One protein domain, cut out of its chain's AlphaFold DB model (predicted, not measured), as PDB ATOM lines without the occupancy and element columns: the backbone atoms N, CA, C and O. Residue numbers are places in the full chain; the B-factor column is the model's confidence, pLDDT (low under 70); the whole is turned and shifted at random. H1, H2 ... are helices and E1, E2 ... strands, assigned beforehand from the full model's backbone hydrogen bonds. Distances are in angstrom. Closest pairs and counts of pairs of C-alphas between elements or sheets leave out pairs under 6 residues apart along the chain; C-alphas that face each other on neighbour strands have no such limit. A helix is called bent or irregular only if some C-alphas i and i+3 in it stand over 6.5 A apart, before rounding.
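AT A GLANCE: This is residues 3 to 133 of the 133 residues of an uncharacterized protein of Opitutae bacterium (UniProt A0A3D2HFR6). One long, twisted sheet is bent sharply in E6: E3, E4, E7 and the second part of E6 run side by side, while E5, E1 and E2 turn away and fold back until E2 comes near E3 and E4. H3 packs along E7 and E6, and a thin arm, residues 33 to 45 with H2, sticks out beyond one end. The printed part has 131 residues, of mixed class, with three named helices and eight named strands, which follow along the chain as E1, E2, H1, E3, H2, E4, H3, E5, E6, E7 and E8; the sheet is branched at E6, which has E5 on one side and E7 and E8 on the other side, and its neighbour pairs, E1 and E2, E1 and E5, E3 and E4, E4 and E7, E5 and E6, E6 and E7, E6 and E8, are antiparallel. The whole is loose and elongated, with a radius of gyration of the C-alphas of 17.8 A and spans of 62 by 38 by 22 A.

HOW THE PARTS SIT: E1, residues 3 to 5, and E2, residues 8 to 11, form a hairpin, with N 5 and O 8 2.8 A apart. H1, residues 13 to 16, only grazes the sheet. E3, residues 18 to 29, bends by 56 degrees at residue 21; its closest C-alpha to E2 is Glu 18, 6.3 A from that of Ser 11. H2, residues 39 to 45, is not on the sheet. E4, residues 50 to 61, has E3 on one side, N 26 and O 53 being 2.8 A apart, and E7, residues 117 to 126, on the other side, N 54 and O 124 being 2.8 A apart. H3, residues 65 to 79, is on the sheet at a height of 7.9 A, over E7 and along it at 1 degrees on the local plane; their closest C-alphas are Ala 68 and Ser 118, 5.3 A apart. E5, residues 83 to 89, is the antiparallel neighbour of E1, with N 87 and O 4 2.8 A apart. E6, residues 98 to 114, bends by 109 degrees at residue 103; E5, E6 and E7 form a meander, each strand the antiparallel neighbour of the one before, with N 84 and O 104 2.8 A and N 121 and O 110 2.8 A apart. E7 runs on at 97 degrees into E8, residues 129 to 132, where N 100 and O 130 are 2.9 A apart across E6 and E8. O i to N i+4 pairs are within hydrogen-bond range in 8 of 11 cases in H3 and 1 of 3 in H2, which has 2 of 4 O i to N i+3 pairs within range; H1 is too short for an i+4 pair.

IN THESE COORDINATES: E1 begins at C-alpha 3, (-27.181, 10.837, -12.843). E3 is 32.0 A long, E4 35.6 A, E6 32.0 A and E7 29.0 A. H3, 21.9 A, begins at C-alpha 65, (-44.029, 27.208, -21.635), and is only just irregular, C-alphas 73 and 76 being 6.9 A apart. E8 ends at C-alpha 132, (-17.115, 2.807, -6.306).

THE WHOLE: The two C-alphas farthest apart, His 38 and Ser 64, are 62.1 A apart. The printed part has no cut, and no link is long. Mean pLDDT of the printed part is 78.3; residues 13 to 15, 29 to 50, 80, 91 to 97 and 132 to 133 are under 70.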
ATOM      1  N   ILE A   3     -26.929  12.166 -12.274       87.12
ATOM      2  CA  ILE A   3     -27.181  10.837 -12.843       87.12
ATOM      3  C   ILE A   3     -26.842  10.878 -14.328       87.12
ATOM      4  O   ILE A   3     -27.382  11.706 -15.067       87.12
ATOM      5  N   THR A   4     -25.948   9.991 -14.762       90.31
ATOM      6  CA  THR A   4     -25.423   9.966 -16.134       90.31
ATOM      7  C   THR A   4     -25.529   8.566 -16.713       90.31
ATOM      8  O   THR A   4     -25.097   7.617 -16.075       90.31
ATOM      9  N   LEU A   5     -26.068   8.435 -17.924       89.06
ATOM     10  CA  LEU A   5     -26.056   7.203 -18.712       89.06
ATOM     11  C   LEU A   5     -25.118   7.401 -19.911       89.06
ATOM     12  O   LEU A   5     -25.456   8.114 -20.859       89.06
ATOM     13  N   ASN A   6     -23.925   6.804 -19.864       87.62
ATOM     14  CA  ASN A   6     -22.795   7.110 -20.751       87.62
ATOM     15  C   ASN A   6     -22.480   8.615 -20.824       87.62
ATOM     16  O   ASN A   6     -22.032   9.219 -19.856       87.62
ATOM     17  N   SER A   7     -22.697   9.225 -21.992       84.69
ATOM     18  CA  SER A   7     -22.495  10.646 -22.264       84.69
ATOM     19  C   SER A   7     -23.746  11.484 -21.995       84.69
ATOM     20  O   SER A   7     -23.683  12.708 -22.085       84.69
ATOM     21  N   TYR A   8     -24.884  10.856 -21.692       85.94
ATOM     22  CA  TYR A   8     -26.149  11.546 -21.472       85.94
ATOM     23  C   TYR A   8     -26.350  11.845 -19.991       85.94
ATOM     24  O   TYR A   8     -26.494  10.939 -19.173       85.94
ATOM     25  N   VAL A   9     -26.402  13.129 -19.647       88.25
ATOM     26  CA  VAL A   9     -26.771  13.567 -18.298       88.25
ATOM     27  C   VAL A   9     -28.293  13.558 -18.191       88.25
ATOM     28  O   VAL A   9     -28.967  14.320 -18.878       88.25
ATOM     29  N   LEU A  10     -28.827  12.677 -17.343       85.69
ATOM     30  CA  LEU A  10     -30.269  12.542 -17.106       85.69
ATOM     31  C   LEU A  10     -30.757  13.510 -16.020       85.69
ATOM     32  O   LEU A  10     -31.915  13.926 -16.041       85.69
ATOM     33  N   SER A  11     -29.871  13.860 -15.079       85.56
ATOM     34  CA  SER A  11     -30.080  14.893 -14.060       85.56
ATOM     35  C   SER A  11     -28.747  15.468 -13.569       85.56
ATOM     36  O   SER A  11     -27.795  14.710 -13.374       85.56
ATOM     37  N   GLY A  12     -28.681  16.787 -13.354       76.12
ATOM     38  CA  GLY A  12     -27.470  17.517 -12.947       76.12
ATOM     39  C   GLY A  12     -27.540  18.310 -11.633       76.12
ATOM     40  O   GLY A  12     -26.637  19.107 -11.377       76.12
ATOM     41  N   GLY A  13     -28.573  18.119 -10.803       67.00
ATOM     42  CA  GLY A  13     -28.734  18.841  -9.532       67.00
ATOM     43  C   GLY A  13     -29.030  20.345  -9.685       67.00
ATOM     44  O   GLY A  13     -29.454  20.810 -10.741       67.00
ATOM     45  N   GLU A  14     -28.798  21.130  -8.621       60.91
ATOM     46  CA  GLU A  14     -29.212  22.550  -8.532       60.91
ATOM     47  C   GLU A  14     -28.660  23.444  -9.658       60.91
ATOM     48  O   GLU A  14     -29.261  24.463  -9.996       60.91
ATOM     49  N   ARG A  15     -27.546  23.056 -10.292       64.25
ATOM     50  CA  ARG A  15     -26.904  23.832 -11.367       64.25
ATOM     51  C   ARG A  15     -27.641  23.780 -12.707       64.25
ATOM     52  O   ARG A  15     -27.400  24.647 -13.543       64.25
ATOM     53  N   THR A  16     -28.514  22.799 -12.936       71.56
ATOM     54  CA  THR A  16     -29.203  22.606 -14.228       71.56
ATOM     55  C   THR A  16     -30.691  22.961 -14.194       71.56
ATOM     56  O   THR A  16     -31.408  22.655 -15.146       71.56
ATOM     57  N   ASN A  17     -31.167  23.632 -13.130       83.19
ATOM     58  CA  ASN A  17     -32.601  23.846 -12.861       83.19
ATOM     59  C   ASN A  17     -33.410  22.535 -12.885       83.19
ATOM     60  O   ASN A  17     -34.603  22.529 -13.212       83.19
ATOM     61  N   GLU A  18     -32.749  21.427 -12.554       86.00
ATOM     62  CA  GLU A  18     -33.331  20.098 -12.482       86.00
ATOM     63  C   GLU A  18     -33.466  19.684 -11.021       86.00
ATOM     64  O   GLU A  18     -32.542  19.827 -10.223       86.00
ATOM     65  N   ALA A  19     -34.625  19.139 -10.677       87.06
ATOM     66  CA  ALA A  19     -34.871  18.554  -9.373       87.06
ATOM     67  C   ALA A  19     -35.401  17.137  -9.553       87.06
ATOM     68  O   ALA A  19     -36.363  16.912 -10.292       87.06
ATOM     69  N   ILE A  20     -34.767  16.194  -8.862       86.69
ATOM     70  CA  ILE A  20     -35.195  14.799  -8.815       86.69
ATOM     71  C   ILE A  20     -36.412  14.726  -7.900       86.69
ATOM     72  O   ILE A  20     -36.312  14.993  -6.705       86.69
ATOM     73  N   THR A  21     -37.568  14.417  -8.478       87.44
ATOM     74  CA  THR A  21     -38.847  14.326  -7.759       87.44
ATOM     75  C   THR A  21     -39.123  12.913  -7.267       87.44
ATOM     76  O   THR A  21     -39.873  12.737  -6.310       87.44
ATOM     77  N   ARG A  22     -38.487  11.912  -7.886       86.75
ATOM     78  CA  ARG A  22     -38.577  10.503  -7.501       86.75
ATOM     79  C   ARG A  22     -37.289   9.776  -7.871       86.75
ATOM     80  O   ARG A  22     -36.808   9.921  -8.991       86.75
ATOM     81  N   LEU A  23     -36.763   8.976  -6.951       86.69
ATOM     82  CA  LEU A  23     -35.706   8.003  -7.212       86.69
ATOM     83  C   LEU A  23     -36.062   6.716  -6.474       86.69
ATOM     84  O   LEU A  23     -36.144   6.706  -5.248       86.69
ATOM     85  N   GLU A  24     -36.264   5.643  -7.224       86.56
ATOM     86  CA  GLU A  24     -36.493   4.302  -6.699       86.56
ATOM     87  C   GLU A  24     -35.496   3.342  -7.334       86.56
ATOM     88  O   GLU A  24     -35.257   3.387  -8.541       86.56
ATOM     89  N   ILE A  25     -34.913   2.482  -6.504       84.94
ATOM     90  CA  ILE A  25     -33.959   1.457  -6.913       84.94
ATOM     91  C   ILE A  25     -34.492   0.132  -6.382       84.94
ATOM     92  O   ILE A  25     -34.591  -0.058  -5.169       84.94
ATOM     93  N   THR A  26     -34.841  -0.774  -7.290       81.50
ATOM     94  CA  THR A  26     -35.442  -2.068  -6.965       81.50
ATOM     95  C   THR A  26     -34.568  -3.188  -7.509       81.50
ATOM     96  O   THR A  26     -34.269  -3.229  -8.700       81.50
ATOM     97  N   ALA A  27     -34.172  -4.125  -6.648       77.44
ATOM     98  CA  ALA A  27     -33.505  -5.349  -7.075       77.44
ATOM     99  C   ALA A  27     -34.552  -6.417  -7.419       77.44
ATOM    100  O   ALA A  27     -35.370  -6.799  -6.578       77.44
ATOM    101  N   HIS A  28     -34.515  -6.920  -8.649       71.31
ATOM    102  CA  HIS A  28     -35.336  -8.031  -9.110       71.31
ATOM    103  C   HIS A  28     -34.487  -9.297  -9.219       71.31
ATOM    104  O   HIS A  28     -33.392  -9.284  -9.775       71.31
ATOM    105  N   TRP A  29     -35.021 -10.419  -8.740       63.53
ATOM    106  CA  TRP A  29     -34.456 -11.733  -9.041       63.53
ATOM    107  C   TRP A  29     -34.922 -12.167 -10.426       63.53
ATOM    108  O   TRP A  29     -36.126 -12.255 -10.678       63.53
ATOM    109  N   THR A  30     -33.994 -12.474 -11.328       56.62
ATOM    110  CA  THR A  30     -34.352 -12.989 -12.649       56.62
ATOM    111  C   THR A  30     -34.781 -14.452 -12.499       56.62
ATOM    112  O   THR A  30     -33.963 -15.365 -12.500       56.62
ATOM    113  N   VAL A  31     -36.069 -14.745 -12.317       45.62
ATOM    114  CA  VAL A  31     -36.513 -16.146 -12.201       45.62
ATOM    115  C   VAL A  31     -36.421 -16.827 -13.574       45.62
ATOM    116  O   VAL A  31     -37.368 -16.795 -14.356       45.62
ATOM    117  N   GLN A  32     -35.288 -17.463 -13.887       42.53
ATOM    118  CA  GLN A  32     -35.199 -18.391 -15.017       42.53
ATOM    119  C   GLN A  32     -35.957 -19.675 -14.657       42.53
ATOM    120  O   GLN A  32     -35.480 -20.523 -13.902       42.53
ATOM    121  N   TRP A  33     -37.171 -19.829 -15.185       37.16
ATOM    122  CA  TRP A  33     -37.936 -21.062 -15.030       37.16
ATOM    123  C   TRP A  33     -37.390 -22.184 -15.937       37.16
ATOM    124  O   TRP A  33     -37.408 -22.082 -17.158       37.16
ATOM    125  N   ARG A  34     -37.027 -23.298 -15.280       38.94
ATOM    126  CA  ARG A  34     -37.008 -24.709 -15.733       38.94
ATOM    127  C   ARG A  34     -36.024 -25.136 -16.837       38.94
ATOM    128  O   ARG A  34     -36.403 -25.381 -17.976       38.94
ATOM    129  N   LYS A  35     -34.843 -25.572 -16.394       34.72
ATOM    130  CA  LYS A  35     -34.379 -26.953 -16.634       34.72
ATOM    131  C   LYS A  35     -33.769 -27.479 -15.336       34.72
ATOM    132  O   LYS A  35     -33.104 -26.733 -14.631       34.72
ATOM    133  N   ALA A  36     -34.086 -28.722 -14.984       43.34
ATOM    134  CA  ALA A  36     -33.657 -29.357 -13.744       43.34
ATOM    135  C   ALA A  36     -32.123 -29.365 -13.651       43.34
ATOM    136  O   ALA A  36     -31.465 -30.126 -14.355       43.34
ATOM    137  N   ILE A  37     -31.559 -28.508 -12.805       46.44
ATOM    138  CA  ILE A  37     -30.130 -28.491 -12.501       46.44
ATOM    139  C   ILE A  37     -29.995 -28.731 -10.995       46.44
ATOM    140  O   ILE A  37     -30.705 -28.129 -10.192       46.44
ATOM    141  N   HIS A  38     -29.140 -29.693 -10.645       42.44
ATOM    142  CA  HIS A  38     -28.912 -30.187  -9.288       42.44
ATOM    143  C   HIS A  38     -28.552 -29.061  -8.301       42.44
ATOM    144  O   HIS A  38     -27.867 -28.097  -8.649       42.44
ATOM    145  N   ALA A  39     -29.009 -29.219  -7.054       45.53
ATOM    146  CA  ALA A  39     -29.013 -28.208  -5.993       45.53
ATOM    147  C   ALA A  39     -27.638 -27.595  -5.655       45.53
ATOM    148  O   ALA A  39     -27.580 -26.459  -5.181       45.53
ATOM    149  N   ASP A  40     -26.538 -28.288  -5.949       41.81
ATOM    150  CA  ASP A  40     -25.186 -27.772  -5.700       41.81
ATOM    151  C   ASP A  40     -24.723 -26.758  -6.760       41.81
ATOM    152  O   ASP A  40     -23.955 -25.851  -6.447       41.81
ATOM    153  N   PHE A  41     -25.265 -26.813  -7.983       38.62
ATOM    154  CA  PHE A  41     -24.987 -25.827  -9.040       38.62
ATOM    155  C   PHE A  41     -25.849 -24.559  -8.895       38.62
ATOM    156  O   PHE A  41     -25.433 -23.460  -9.263       38.62
ATOM    157  N   ALA A  42     -27.039 -24.679  -8.292       42.44
ATOM    158  CA  ALA A  42     -27.929 -23.548  -8.019       42.44
ATOM    159  C   ALA A  42     -27.313 -22.533  -7.036       42.44
ATOM    160  O   ALA A  42     -27.554 -21.332  -7.155       42.44
ATOM    161  N   LYS A  43     -26.458 -22.991  -6.108       39.34
ATOM    162  CA  LYS A  43     -25.698 -22.106  -5.208       39.34
ATOM    163  C   LYS A  43     -24.655 -21.254  -5.941       39.34
ATOM    164  O   LYS A  43     -24.345 -20.166  -5.463       39.34
ATOM    165  N   ALA A  44     -24.137 -21.719  -7.081       41.38
ATOM    166  CA  ALA A  44     -23.176 -20.978  -7.902       41.38
ATOM    167  C   ALA A  44     -23.860 -19.974  -8.851       41.38
ATOM    168  O   ALA A  44     -23.337 -18.888  -9.063       41.38
ATOM    169  N   LEU A  45     -25.059 -20.289  -9.354       44.03
ATOM    170  CA  LEU A  45     -25.844 -19.409 -10.239       44.03
ATOM    171  C   LEU A  45     -26.586 -18.276  -9.501       44.03
ATOM    172  O   LEU A  45     -27.045 -17.323 -10.122       44.03
ATOM    173  N   GLY A  46     -26.717 -18.365  -8.176       44.22
ATOM    174  CA  GLY A  46     -27.479 -17.414  -7.358       44.22
ATOM    175  C   GLY A  46     -26.780 -16.091  -7.028       44.22
ATOM    176  O   GLY A  46     -27.345 -15.314  -6.261       44.22
ATOM    177  N   ARG A  47     -25.569 -15.830  -7.543       46.78
ATOM    178  CA  ARG A  47     -24.810 -14.596  -7.247       46.78
ATOM    179  C   ARG A  47     -24.888 -13.518  -8.338       46.78
ATOM    180  O   ARG A  47     -24.831 -12.346  -7.989       46.78
ATOM    181  N   ASP A  48     -25.157 -13.891  -9.591       52.06
ATOM    182  CA  ASP A  48     -25.096 -12.972 -10.749       52.06
ATOM    183  C   ASP A  48     -26.440 -12.802 -11.486       52.06
ATOM    184  O   ASP A  48     -26.491 -12.363 -12.629       52.06
ATOM    185  N   ASN A  49     -27.550 -13.173 -10.846       57.28
ATOM    186  CA  ASN A  49     -28.875 -13.238 -11.476       57.28
ATOM    187  C   ASN A  49     -29.857 -12.193 -10.915       57.28
ATOM    188  O   ASN A  49     -31.046 -12.460 -10.703       57.28
ATOM    189  N   GLN A  50     -29.318 -11.023 -10.587       65.50
ATOM    190  CA  GLN A  50     -30.072  -9.881 -10.093       65.50
ATOM    191  C   GLN A  50     -30.083  -8.800 -11.175       65.50
ATOM    192  O   GLN A  50     -29.046  -8.406 -11.702       65.50
ATOM    193  N   GLN A  51     -31.283  -8.350 -11.522       80.62
ATOM    194  CA  GLN A  51     -31.493  -7.195 -12.378       80.62
ATOM    195  C   GLN A  51     -31.862  -6.012 -11.490       80.62
ATOM    196  O   GLN A  51     -32.803  -6.106 -10.700       80.62
ATOM    197  N   THR A  52     -31.171  -4.888 -11.635       83.00
ATOM    198  CA  THR A  52     -31.546  -3.649 -10.947       83.00
ATOM    199  C   THR A  52     -32.467  -2.834 -11.845       83.00
ATOM    200  O   THR A  52     -32.116  -2.542 -12.987       83.00
ATOM    201  N   GLU A  53     -33.636  -2.457 -11.335       86.94
ATOM    202  CA  GLU A  53     -34.532  -1.464 -11.928       86.94
ATOM    203  C   GLU A  53     -34.336  -0.127 -11.213       86.94
ATOM    204  O   GLU A  53     -34.422  -0.046  -9.989       86.94
ATOM    205  N   ILE A  54     -34.098   0.931 -11.982       86.12
ATOM    206  CA  ILE A  54     -34.014   2.302 -11.486       86.12
ATOM    207  C   ILE A  54     -35.120   3.114 -12.144       86.12
ATOM    208  O   ILE A  54     -35.161   3.262 -13.370       86.12
ATOM    209  N   VAL A  55     -36.007   3.656 -11.315       89.94
ATOM    210  CA  VAL A  55     -37.056   4.589 -11.723       89.94
ATOM    211  C   VAL A  55     -36.670   5.972 -11.226       89.94
ATOM    212  O   VAL A  55     -36.595   6.223 -10.023       89.94
ATOM    213  N   LEU A  56     -36.421   6.876 -12.165       91.56
ATOM    214  CA  LEU A  56     -35.987   8.239 -11.898       91.56
ATOM    215  C   LEU A  56     -36.981   9.216 -12.517       91.56
ATOM    216  O   LEU A  56     -37.220   9.165 -13.718       91.56
ATOM    217  N   GLU A  57     -37.508  10.146 -11.732       92.12
ATOM    218  CA  GLU A  57     -38.297  11.266 -12.241       92.12
ATOM    219  C   GLU A  57     -37.572  12.586 -11.988       92.12
ATOM    220  O   GLU A  57     -37.157  12.888 -10.865       92.12
ATOM    221  N   VAL A  58     -37.417  13.375 -13.051       92.12
ATOM    222  CA  VAL A  58     -36.722  14.661 -13.035       92.12
ATOM    223  C   VAL A  58     -37.666  15.743 -13.521       92.12
ATOM    224  O   VAL A  58     -38.159  15.702 -14.650       92.12
ATOM    225  N   SER A  59     -37.869  16.750 -12.684       92.94
ATOM    226  CA  SER A  59     -38.482  18.008 -13.091       92.94
ATOM    227  C   SER A  59     -37.408  18.980 -13.569       92.94
ATOM    228  O   SER A  59     -36.348  19.076 -12.954       92.94
ATOM    229  N   LYS A  60     -37.673  19.713 -14.650       92.25
ATOM    230  CA  LYS A  60     -36.794  20.755 -15.191       92.25
ATOM    231  C   LYS A  60     -37.586  22.026 -15.426       92.25
ATOM    232  O   LYS A  60     -38.639  21.982 -16.068       92.25
ATOM    233  N   ARG A  61     -37.089  23.152 -14.917       93.50
ATOM    234  CA  ARG A  61     -37.670  24.472 -15.199       93.50
ATOM    235  C   ARG A  61     -37.047  25.075 -16.453       93.50
ATOM    236  O   ARG A  61     -35.828  25.110 -16.589       93.50
ATOM    237  N   HIS A  62     -37.906  25.593 -17.323       93.62
ATOM    238  CA  HIS A  62     -37.554  26.256 -18.579       93.62
ATOM    239  C   HIS A  62     -37.874  27.749 -18.505       93.62
ATOM    240  O   HIS A  62     -38.645  28.186 -17.639       93.62
ATOM    241  N   ALA A  63     -37.319  28.538 -19.428       94.06
ATOM    242  CA  ALA A  63     -37.586  29.973 -19.467       94.06
ATOM    243  C   ALA A  63     -39.031  30.262 -19.897       94.06
ATOM    244  O   ALA A  63     -39.619  31.262 -19.484       94.06
ATOM    245  N   SER A  64     -39.641  29.364 -20.680       96.19
ATOM    246  CA  SER A  64     -41.013  29.524 -21.158       96.19
ATOM    247  C   SER A  64     -41.802  28.212 -21.233       96.19
ATOM    248  O   SER A  64     -41.255  27.109 -21.241       96.19
ATOM    249  N   LYS A  65     -43.132  28.338 -21.337       95.88
ATOM    250  CA  LYS A  65     -44.029  27.208 -21.635       95.88
ATOM    251  C   LYS A  65     -43.708  26.564 -22.988       95.88
ATOM    252  O   LYS A  65     -43.795  25.347 -23.111       95.88
ATOM    253  N   ALA A  66     -43.347  27.366 -23.991       95.44
ATOM    254  CA  ALA A  66     -43.013  26.865 -25.323       95.44
ATOM    255  C   ALA A  66     -41.764  25.971 -25.288       95.44
ATOM    256  O   ALA A  66     -41.775  24.886 -25.861       95.44
ATOM    257  N   GLU A  67     -40.734  26.377 -24.541       95.00
ATOM    258  CA  GLU A  67     -39.532  25.563 -24.329       95.00
ATOM    259  C   GLU A  67     -39.838  24.253 -23.601       95.00
ATOM    260  O   GLU A  67     -39.392  23.196 -24.041       95.00
ATOM    261  N   ALA A  68     -40.653  24.294 -22.541       93.75
ATOM    262  CA  ALA A  68     -41.035  23.086 -21.809       93.75
ATOM    263  C   ALA A  68     -41.778  22.074 -22.700       93.75
ATOM    264  O   ALA A  68     -41.538  20.868 -22.606       93.75
ATOM    265  N   ILE A  69     -42.651  22.560 -23.591       92.25
ATOM    266  CA  ILE A  69     -43.344  21.727 -24.580       92.25
ATOM    267  C   ILE A  69     -42.340  21.144 -25.575       92.25
ATOM    268  O   ILE A  69     -42.307  19.927 -25.755       92.25
ATOM    269  N   GLN A  70     -41.489  21.980 -26.175       94.25
ATOM    270  CA  GLN A  70     -40.496  21.539 -27.156       94.25
ATOM    271  C   GLN A  70     -39.555  20.479 -26.575       94.25
ATOM    272  O   GLN A  70     -39.298  19.454 -27.211       94.25
ATOM    273  N   TYR A  71     -39.093  20.692 -25.343       92.62
ATOM    274  CA  TYR A  71     -38.301  19.720 -24.606       92.62
ATOM    275  C   TYR A  71     -39.065  18.401 -24.444       92.62
ATOM    276  O   TYR A  71     -38.546  17.347 -24.798       92.62
ATOM    277  N   SER A  72     -40.331  18.446 -24.007       90.50
ATOM    278  CA  SER A  72     -41.135  17.230 -23.820       90.50
ATOM    279  C   SER A  72     -41.381  16.421 -25.097       90.50
ATOM    280  O   SER A  72     -41.517  15.203 -25.025       90.50
ATOM    281  N   LEU A  73     -41.379  17.077 -26.259       90.19
ATOM    282  CA  LEU A  73     -41.572  16.430 -27.557       90.19
ATOM    283  C   LEU A  73     -40.287  15.814 -28.126       90.19
ATOM    284  O   LEU A  73     -40.359  14.861 -28.897       90.19
ATOM    285  N   THR A  74     -39.120  16.360 -27.779       90.31
ATOM    286  CA  THR A  74     -37.846  16.010 -28.436       90.31
ATOM    287  C   THR A  74     -36.880  15.238 -27.549       90.31
ATOM    288  O   THR A  74     -36.089  14.448 -28.052       90.31
ATOM    289  N   HIS A  75     -36.949  15.411 -26.231       88.44
ATOM    290  CA  HIS A  75     -36.000  14.791 -25.308       88.44
ATOM    291  C   HIS A  75     -36.091  13.259 -25.311       88.44
ATOM    292  O   HIS A  75     -35.081  12.562 -25.345       88.44
ATOM    293  N   ALA A  76     -37.314  12.720 -25.362       83.75
ATOM    294  CA  ALA A  76     -37.546  11.276 -25.395       83.75
ATOM    295  C   ALA A  76     -36.899  10.596 -26.614       83.75
ATOM    296  O   ALA A  76     -36.271   9.547 -26.479       83.75
ATOM    297  N   SER A  77     -37.013  11.203 -27.799       82.38
ATOM    298  CA  SER A  77     -36.473  10.630 -29.036       82.38
ATOM    299  C   SER A  77     -34.947  10.687 -29.102       82.38
ATOM    300  O   SER A  77     -34.340   9.803 -29.701       82.38
ATOM    301  N   GLN A  78     -34.316  11.657 -28.435       82.31
ATOM    302  CA  GLN A  78     -32.854  11.753 -28.341       82.31
ATOM    303  C   GLN A  78     -32.230  10.609 -27.530       82.31
ATOM    304  O   GLN A  78     -31.060  10.288 -27.723       82.31
ATOM    305  N   LEU A  79     -33.004   9.985 -26.638       82.44
ATOM    306  CA  LEU A  79     -32.507   9.002 -25.674       82.44
ATOM    307  C   LEU A  79     -33.078   7.594 -25.865       82.44
ATOM    308  O   LEU A  79     -32.666   6.690 -25.147       82.44
ATOM    309  N   ILE A  80     -33.979   7.372 -26.829       69.94
ATOM    310  CA  ILE A  80     -34.802   6.150 -26.951       69.94
ATOM    311  C   ILE A  80     -34.017   4.827 -27.112       69.94
ATOM    312  O   ILE A  80     -34.589   3.747 -26.995       69.94
ATOM    313  N   HIS A  81     -32.698   4.888 -27.305       74.25
ATOM    314  CA  HIS A  81     -31.800   3.728 -27.366       74.25
ATOM    315  C   HIS A  81     -30.536   3.882 -26.507       74.25
ATOM    316  O   HIS A  81     -29.522   3.227 -26.762       74.25
ATOM    317  N   ALA A  82     -30.561   4.764 -25.506       81.50
ATOM    318  CA  ALA A  82     -29.433   4.953 -24.609       81.50
ATOM    319  C   ALA A  82     -29.166   3.667 -23.804       81.50
ATOM    320  O   ALA A  82     -30.043   3.147 -23.111       81.50
ATOM    321  N   LYS A  83     -27.939   3.154 -23.913       86.50
ATOM    322  CA  LYS A  83     -27.453   1.954 -23.223       86.50
ATOM    323  C   LYS A  83     -25.992   2.123 -22.835       86.50
ATOM    324  O   LYS A  83     -25.271   2.771 -23.585       86.50
ATOM    325  N   GLY A  84     -25.540   1.498 -21.758       86.88
ATOM    326  CA  GLY A  84     -24.143   1.459 -21.332       86.88
ATOM    327  C   GLY A  84     -24.025   1.576 -19.819       86.88
ATOM    328  O   GLY A  84     -24.750   0.906 -19.104       86.88
ATOM    329  N   GLN A  85     -23.123   2.405 -19.314       90.00
ATOM    330  CA  GLN A  85     -22.905   2.531 -17.878       90.00
ATOM    331  C   GLN A  85     -23.740   3.672 -17.297       90.00
ATOM    332  O   GLN A  85     -23.681   4.803 -17.790       90.00
ATOM    333  N   LEU A  86     -24.505   3.384 -16.243       89.56
ATOM    334  CA  LEU A  86     -25.189   4.407 -15.459       89.56
ATOM    335  C   LEU A  86     -24.365   4.730 -14.211       89.56
ATOM    336  O   LEU A  86     -24.060   3.833 -13.426       89.56
ATOM    337  N   SER A  87     -24.053   6.008 -14.009       90.31
ATOM    338  CA  SER A  87     -23.449   6.526 -12.784       90.31
ATOM    339  C   SER A  87     -24.432   7.395 -12.006       90.31
ATOM    340  O   SER A  87     -25.146   8.221 -12.582       90.31
ATOM    341  N   ILE A  88     -24.463   7.210 -10.687       88.12
ATOM    342  CA  ILE A  88     -25.185   8.050  -9.730       88.12
ATOM    343  C   ILE A  88     -24.146   8.658  -8.792       88.12
ATOM    344  O   ILE A  88     -23.560   7.964  -7.963       88.12
ATOM    345  N   ASP A  89     -23.927   9.960  -8.936       86.94
ATOM    346  CA  ASP A  89     -22.978  10.730  -8.145       86.94
ATOM    347  C   ASP A  89     -23.733  11.520  -7.071       86.94
ATOM    348  O   ASP A  89     -24.498  12.458  -7.359       86.94
ATOM    349  N   PHE A  90     -23.510  11.158  -5.808       77.50
ATOM    350  CA  PHE A  90     -24.054  11.901  -4.677       77.50
ATOM    351  C   PHE A  90     -23.168  13.118  -4.390       77.50
ATOM    352  O   PHE A  90     -21.970  13.005  -4.144       77.50
ATOM    353  N   GLU A  91     -23.761  14.311  -4.421       67.44
ATOM    354  CA  GLU A  91     -23.067  15.569  -4.129       67.44
ATOM    355  C   GLU A  91     -22.984  15.770  -2.608       67.44
ATOM    356  O   GLU A  91     -23.652  16.634  -2.051       67.44
ATOM    357  N   ALA A  92     -22.203  14.936  -1.919       59.94
ATOM    358  CA  ALA A  92     -21.800  15.199  -0.541       59.94
ATOM    359  C   ALA A  92     -20.377  15.802  -0.532       59.94
ATOM    360  O   ALA A  92     -19.501  15.289  -1.229       59.94
ATOM    361  N   PRO A  93     -20.116  16.876   0.240       54.97
ATOM    362  CA  PRO A  93     -18.840  17.596   0.193       54.97
ATOM    363  C   PRO A  93     -17.609  16.797   0.653       54.97
ATOM    364  O   PRO A  93     -16.494  17.213   0.353       54.97
ATOM    365  N   SER A  94     -17.777  15.682   1.373       57.91
ATOM    366  CA  SER A  94     -16.666  14.948   2.003       57.91
ATOM    367  C   SER A  94     -16.440  13.526   1.488       57.91
ATOM    368  O   SER A  94     -15.342  13.019   1.664       57.91
ATOM    369  N   ASP A  95     -17.421  12.905   0.828       58.72
ATOM    370  CA  ASP A  95     -17.313  11.548   0.281       58.72
ATOM    371  C   ASP A  95     -18.059  11.489  -1.054       58.72
ATOM    372  O   ASP A  95     -19.290  11.398  -1.095       58.72
ATOM    373  N   LYS A  96     -17.315  11.550  -2.164       63.12
ATOM    374  CA  LYS A  96     -17.874  11.285  -3.493       63.12
ATOM    375  C   LYS A  96     -18.159   9.794  -3.602       63.12
ATOM    376  O   LYS A  96     -17.326   9.030  -4.070       63.12
ATOM    377  N   LYS A  97     -19.332   9.373  -3.140       69.62
ATOM    378  CA  LYS A  97     -19.838   8.038  -3.441       69.62
ATOM    379  C   LYS A  97     -20.412   8.061  -4.848       69.62
ATOM    380  O   LYS A  97     -21.402   8.755  -5.095       69.62
ATOM    381  N   THR A  98     -19.788   7.303  -5.739       82.00
ATOM    382  CA  THR A  98     -20.330   7.034  -7.068       82.00
ATOM    383  C   THR A  98     -20.862   5.616  -7.075       82.00
ATOM    384  O   THR A  98     -20.134   4.655  -6.822       82.00
ATOM    385  N   THR A  99     -22.146   5.479  -7.364       86.75
ATOM    386  CA  THR A  99     -22.770   4.179  -7.569       86.75
ATOM    387  C   THR A  99     -22.859   3.904  -9.063       86.75
ATOM    388  O   THR A  99     -23.307   4.764  -9.822       86.75
ATOM    389  N   LEU A 100     -22.426   2.719  -9.485       88.62
ATOM    390  CA  LEU A 100     -22.385   2.310 -10.883       88.62
ATOM    391  C   LEU A 100     -23.317   1.125 -11.122       88.62
ATOM    392  O   LEU A 100     -23.354   0.178 -10.337       88.62
ATOM    393  N   LEU A 101     -24.043   1.197 -12.232       86.31
ATOM    394  CA  LEU A 101     -24.810   0.099 -12.802       86.31
ATOM    395  C   LEU A 101     -24.266  -0.181 -14.205       86.31
ATOM    396  O   LEU A 101     -24.355   0.665 -15.102       86.31
ATOM    397  N   GLU A 102     -23.679  -1.360 -14.370       85.19
ATOM    398  CA  GLU A 102     -23.154  -1.836 -15.649       85.19
ATOM    399  C   GLU A 102     -24.281  -2.366 -16.546       85.19
ATOM    400  O   GLU A 102     -25.341  -2.784 -16.065       85.19
ATOM    401  N   ASP A 103     -24.056  -2.300 -17.863       83.94
ATOM    402  CA  ASP A 103     -25.002  -2.719 -18.907       83.94
ATOM    403  C   ASP A 103     -26.426  -2.145 -18.747       83.94
ATOM    404  O   ASP A 103     -27.431  -2.739 -19.147       83.94
ATOM    405  N   ALA A 104     -26.512  -0.941 -18.184       86.12
ATOM    406  CA  ALA A 104     -27.735  -0.186 -18.014       86.12
ATOM    407  C   ALA A 104     -28.370   0.148 -19.372       86.12
ATOM    408  O   ALA A 104     -27.742   0.705 -20.270       86.12
ATOM    409  N   THR A 105     -29.653  -0.147 -19.516       88.56
ATOM    410  CA  THR A 105     -30.454   0.111 -20.708       88.56
ATOM    411  C   THR A 105     -31.656   0.957 -20.324       88.56
ATOM    412  O   THR A 105     -32.425   0.591 -19.432       88.56
ATOM    413  N   LEU A 106     -31.837   2.092 -21.000       86.56
ATOM    414  CA  LEU A 106     -33.039   2.904 -20.859       86.56
ATOM    415  C   LEU A 106     -34.191   2.216 -21.602       86.56
ATOM    416  O   LEU A 106     -34.209   2.170 -22.829       86.56
ATOM    417  N   CYS A 107     -35.155   1.679 -20.858       86.50
ATOM    418  CA  CYS A 107     -36.288   0.950 -21.430       86.50
ATOM    419  C   CYS A 107     -37.527   1.817 -21.600       86.50
ATOM    420  O   CYS A 107     -38.361   1.554 -22.465       86.50
ATOM    421  N   THR A 108     -37.698   2.832 -20.761       88.50
ATOM    422  CA  THR A 108     -38.828   3.751 -20.883       88.50
ATOM    423  C   THR A 108     -38.374   5.160 -20.581       88.50
ATOM    424  O   THR A 108     -37.706   5.410 -19.579       88.50
ATOM    425  N   ILE A 109     -38.775   6.078 -21.451       91.31
ATOM    426  CA  ILE A 109     -38.685   7.509 -21.222       91.31
ATOM    427  C   ILE A 109     -40.041   8.128 -21.527       91.31
ATOM    428  O   ILE A 109     -40.600   7.943 -22.607       91.31
ATOM    429  N   GLN A 110     -40.595   8.833 -20.553       92.81
ATOM    430  CA  GLN A 110     -41.859   9.543 -20.698       92.81
ATOM    431  C   GLN A 110     -41.639  10.977 -20.270       92.81
ATOM    432  O   GLN A 110     -41.207  11.228 -19.150       92.81
ATOM    433  N   THR A 111     -41.936  11.915 -21.164       92.75
ATOM    434  CA  THR A 111     -41.817  13.337 -20.854       92.75
ATOM    435  C   THR A 111     -43.162  14.010 -21.025       92.75
ATOM    436  O   THR A 111     -43.838  13.819 -22.033       92.75
ATOM    437  N   HIS A 112     -43.545  14.817 -20.047       93.56
ATOM    438  CA  HIS A 112     -44.712  15.683 -20.137       93.56
ATOM    439  C   HIS A 112     -44.365  17.076 -19.612       93.56
ATOM    440  O   HIS A 112     -43.359  17.264 -18.929       93.56
ATOM    441  N   SER A 113     -45.176  18.077 -19.947       94.19
ATOM    442  CA  SER A 113     -44.970  19.456 -19.503       94.19
ATOM    443  C   SER A 113     -46.206  20.021 -18.812       94.19
ATOM    444  O   SER A 113     -47.344  19.668 -19.120       94.19
ATOM    445  N   LYS A 114     -45.973  20.912 -17.845       93.94
ATOM    446  CA  LYS A 114     -47.005  21.661 -17.125       93.94
ATOM    447  C   LYS A 114     -46.478  23.064 -16.837       93.94
ATOM    448  O   LYS A 114     -45.510  23.236 -16.103       93.94
ATOM    449  N   GLY A 115     -47.117  24.080 -17.415       93.75
ATOM    450  CA  GLY A 115     -46.604  25.452 -17.344       93.75
ATOM    451  C   GLY A 115     -45.243  25.568 -18.035       93.75
ATOM    452  O   GLY A 115     -45.096  25.116 -19.165       93.75
ATOM    453  N   ASN A 116     -44.257  26.160 -17.363       93.75
ATOM    454  CA  ASN A 116     -42.865  26.240 -17.823       93.75
ATOM    455  C   ASN A 116     -41.968  25.125 -17.250       93.75
ATOM    456  O   ASN A 116     -40.746  25.255 -17.262       93.75
ATOM    457  N   ALA A 117     -42.549  24.045 -16.724       93.94
ATOM    458  CA  ALA A 117     -41.806  22.888 -16.238       93.94
ATOM    459  C   ALA A 117     -42.045  21.664 -17.130       93.94
ATOM    460  O   ALA A 117     -43.156  21.449 -17.623       93.94
ATOM    461  N   SER A 118     -41.012  20.843 -17.303       94.44
ATOM    462  CA  SER A 118     -41.121  19.494 -17.863       94.44
ATOM    463  C   SER A 118     -40.800  18.453 -16.802       94.44
ATOM    464  O   SER A 118     -39.923  18.676 -15.974       94.44
ATOM    465  N   TYR A 119     -41.447  17.302 -16.883       94.50
ATOM    466  CA  TYR A 119     -41.262  16.164 -15.998       94.50
ATOM    467  C   TYR A 119     -40.899  14.966 -16.861       94.50
ATOM    468  O   TYR A 119     -41.643  14.617 -17.779       94.50
ATOM    469  N   THR A 120     -39.735  14.385 -16.595       94.06
ATOM    470  CA  THR A 120     -39.202  13.255 -17.352       94.06
ATOM    471  C   THR A 120     -39.053  12.064 -16.429       94.06
ATOM    472  O   THR A 120     -38.278  12.121 -15.478       94.06
ATOM    473  N   LEU A 121     -39.782  10.995 -16.726       93.88
ATOM    474  CA  LEU A 121     -39.635   9.699 -16.086       93.88
ATOM    475  C   LEU A 121     -38.698   8.836 -16.931       93.88
ATOM    476  O   LEU A 121     -38.960   8.610 -18.112       93.88
ATOM    477  N   TYR A 122     -37.647   8.329 -16.306       91.44
ATOM    478  CA  TYR A 122     -36.712   7.363 -16.856       91.44
ATOM    479  C   TYR A 122     -36.888   6.034 -16.128       91.44
ATOM    480  O   TYR A 122     -36.904   5.989 -14.896       91.44
ATOM    481  N   LYS A 123     -36.982   4.950 -16.894       89.69
ATOM    482  CA  LYS A 123     -36.943   3.581 -16.389       89.69
ATOM    483  C   LYS A 123     -35.749   2.861 -16.987       89.69
ATOM    484  O   LYS A 123     -35.704   2.642 -18.201       89.69
ATOM    485  N   ILE A 124     -34.792   2.523 -16.138       89.25
ATOM    486  CA  ILE A 124     -33.508   1.949 -16.528       89.25
ATOM    487  C   ILE A 124     -33.380   0.572 -15.888       89.25
ATOM    488  O   ILE A 124     -33.685   0.412 -14.710       89.25
ATOM    489  N   TYR A 125     -32.911  -0.404 -16.658       87.88
ATOM    490  CA  TYR A 125     -32.565  -1.728 -16.152       87.88
ATOM    491  C   TYR A 125     -31.094  -2.014 -16.383       87.88
ATOM    492  O   TYR A 125     -30.579  -1.658 -17.434       87.88
ATOM    493  N   GLY A 126     -30.439  -2.705 -15.463       85.88
ATOM    494  CA  GLY A 126     -29.068  -3.179 -15.648       85.88
ATOM    495  C   GLY A 126     -28.767  -4.368 -14.751       85.88
ATOM    496  O   GLY A 126     -29.687  -4.956 -14.174       85.88
ATOM    497  N   GLY A 127     -27.486  -4.714 -14.646       82.62
ATOM    498  CA  GLY A 127     -27.015  -5.786 -13.774       82.62
ATOM    499  C   GLY A 127     -27.045  -5.407 -12.292       82.62
ATOM    500  O   GLY A 127     -28.000  -4.814 -11.781       82.62
ATOM    501  N   ASN A 128     -25.970  -5.745 -11.593       80.81
ATOM    502  CA  ASN A 128     -25.805  -5.416 -10.187       80.81
ATOM    503  C   ASN A 128     -25.365  -3.959  -9.997       80.81
ATOM    504  O   ASN A 128     -24.604  -3.401 -10.788       80.81
ATOM    505  N   LEU A 129     -25.847  -3.354  -8.914       80.88
ATOM    506  CA  LEU A 129     -25.470  -2.012  -8.499       80.88
ATOM    507  C   LEU A 129     -24.283  -2.093  -7.530       80.88
ATOM    508  O   LEU A 129     -24.369  -2.769  -6.503       80.88
ATOM    509  N   HIS A 130     -23.192  -1.388  -7.826       83.75
ATOM    510  CA  HIS A 130     -21.981  -1.419  -7.004       83.75
ATOM    511  C   HIS A 130     -21.509  -0.011  -6.635       83.75
ATOM    512  O   HIS A 130     -21.550   0.912  -7.448       83.75
ATOM    513  N   GLU A 131     -21.052   0.161  -5.394       80.94
ATOM    514  CA  GLU A 131     -20.401   1.398  -4.962       80.94
ATOM    515  C   GLU A 131     -18.935   1.402  -5.408       80.94
ATOM    516  O   GLU A 131     -18.186   0.460  -5.144       80.94
ATOM    517  N   THR A 132     -18.521   2.495  -6.039       69.62
ATOM    518  CA  THR A 132     -17.115   2.807  -6.306       69.62
ATOM    519  C   THR A 132     -16.642   3.886  -5.338       69.62
ATOM    520  O   THR A 132     -17.368   4.848  -5.070       69.62
ATOM    521  N   LYS A 133     -15.457   3.666  -4.757       57.78
ATOM    522  CA  LYS A 133     -14.769   4.595  -3.849       57.78
ATOM    523  C   LYS A 133     -13.738   5.418  -4.604       57.78
ATOM    524  O   LYS A 133     -13.107   4.838  -5.515       57.78
TER     525      LYS A 133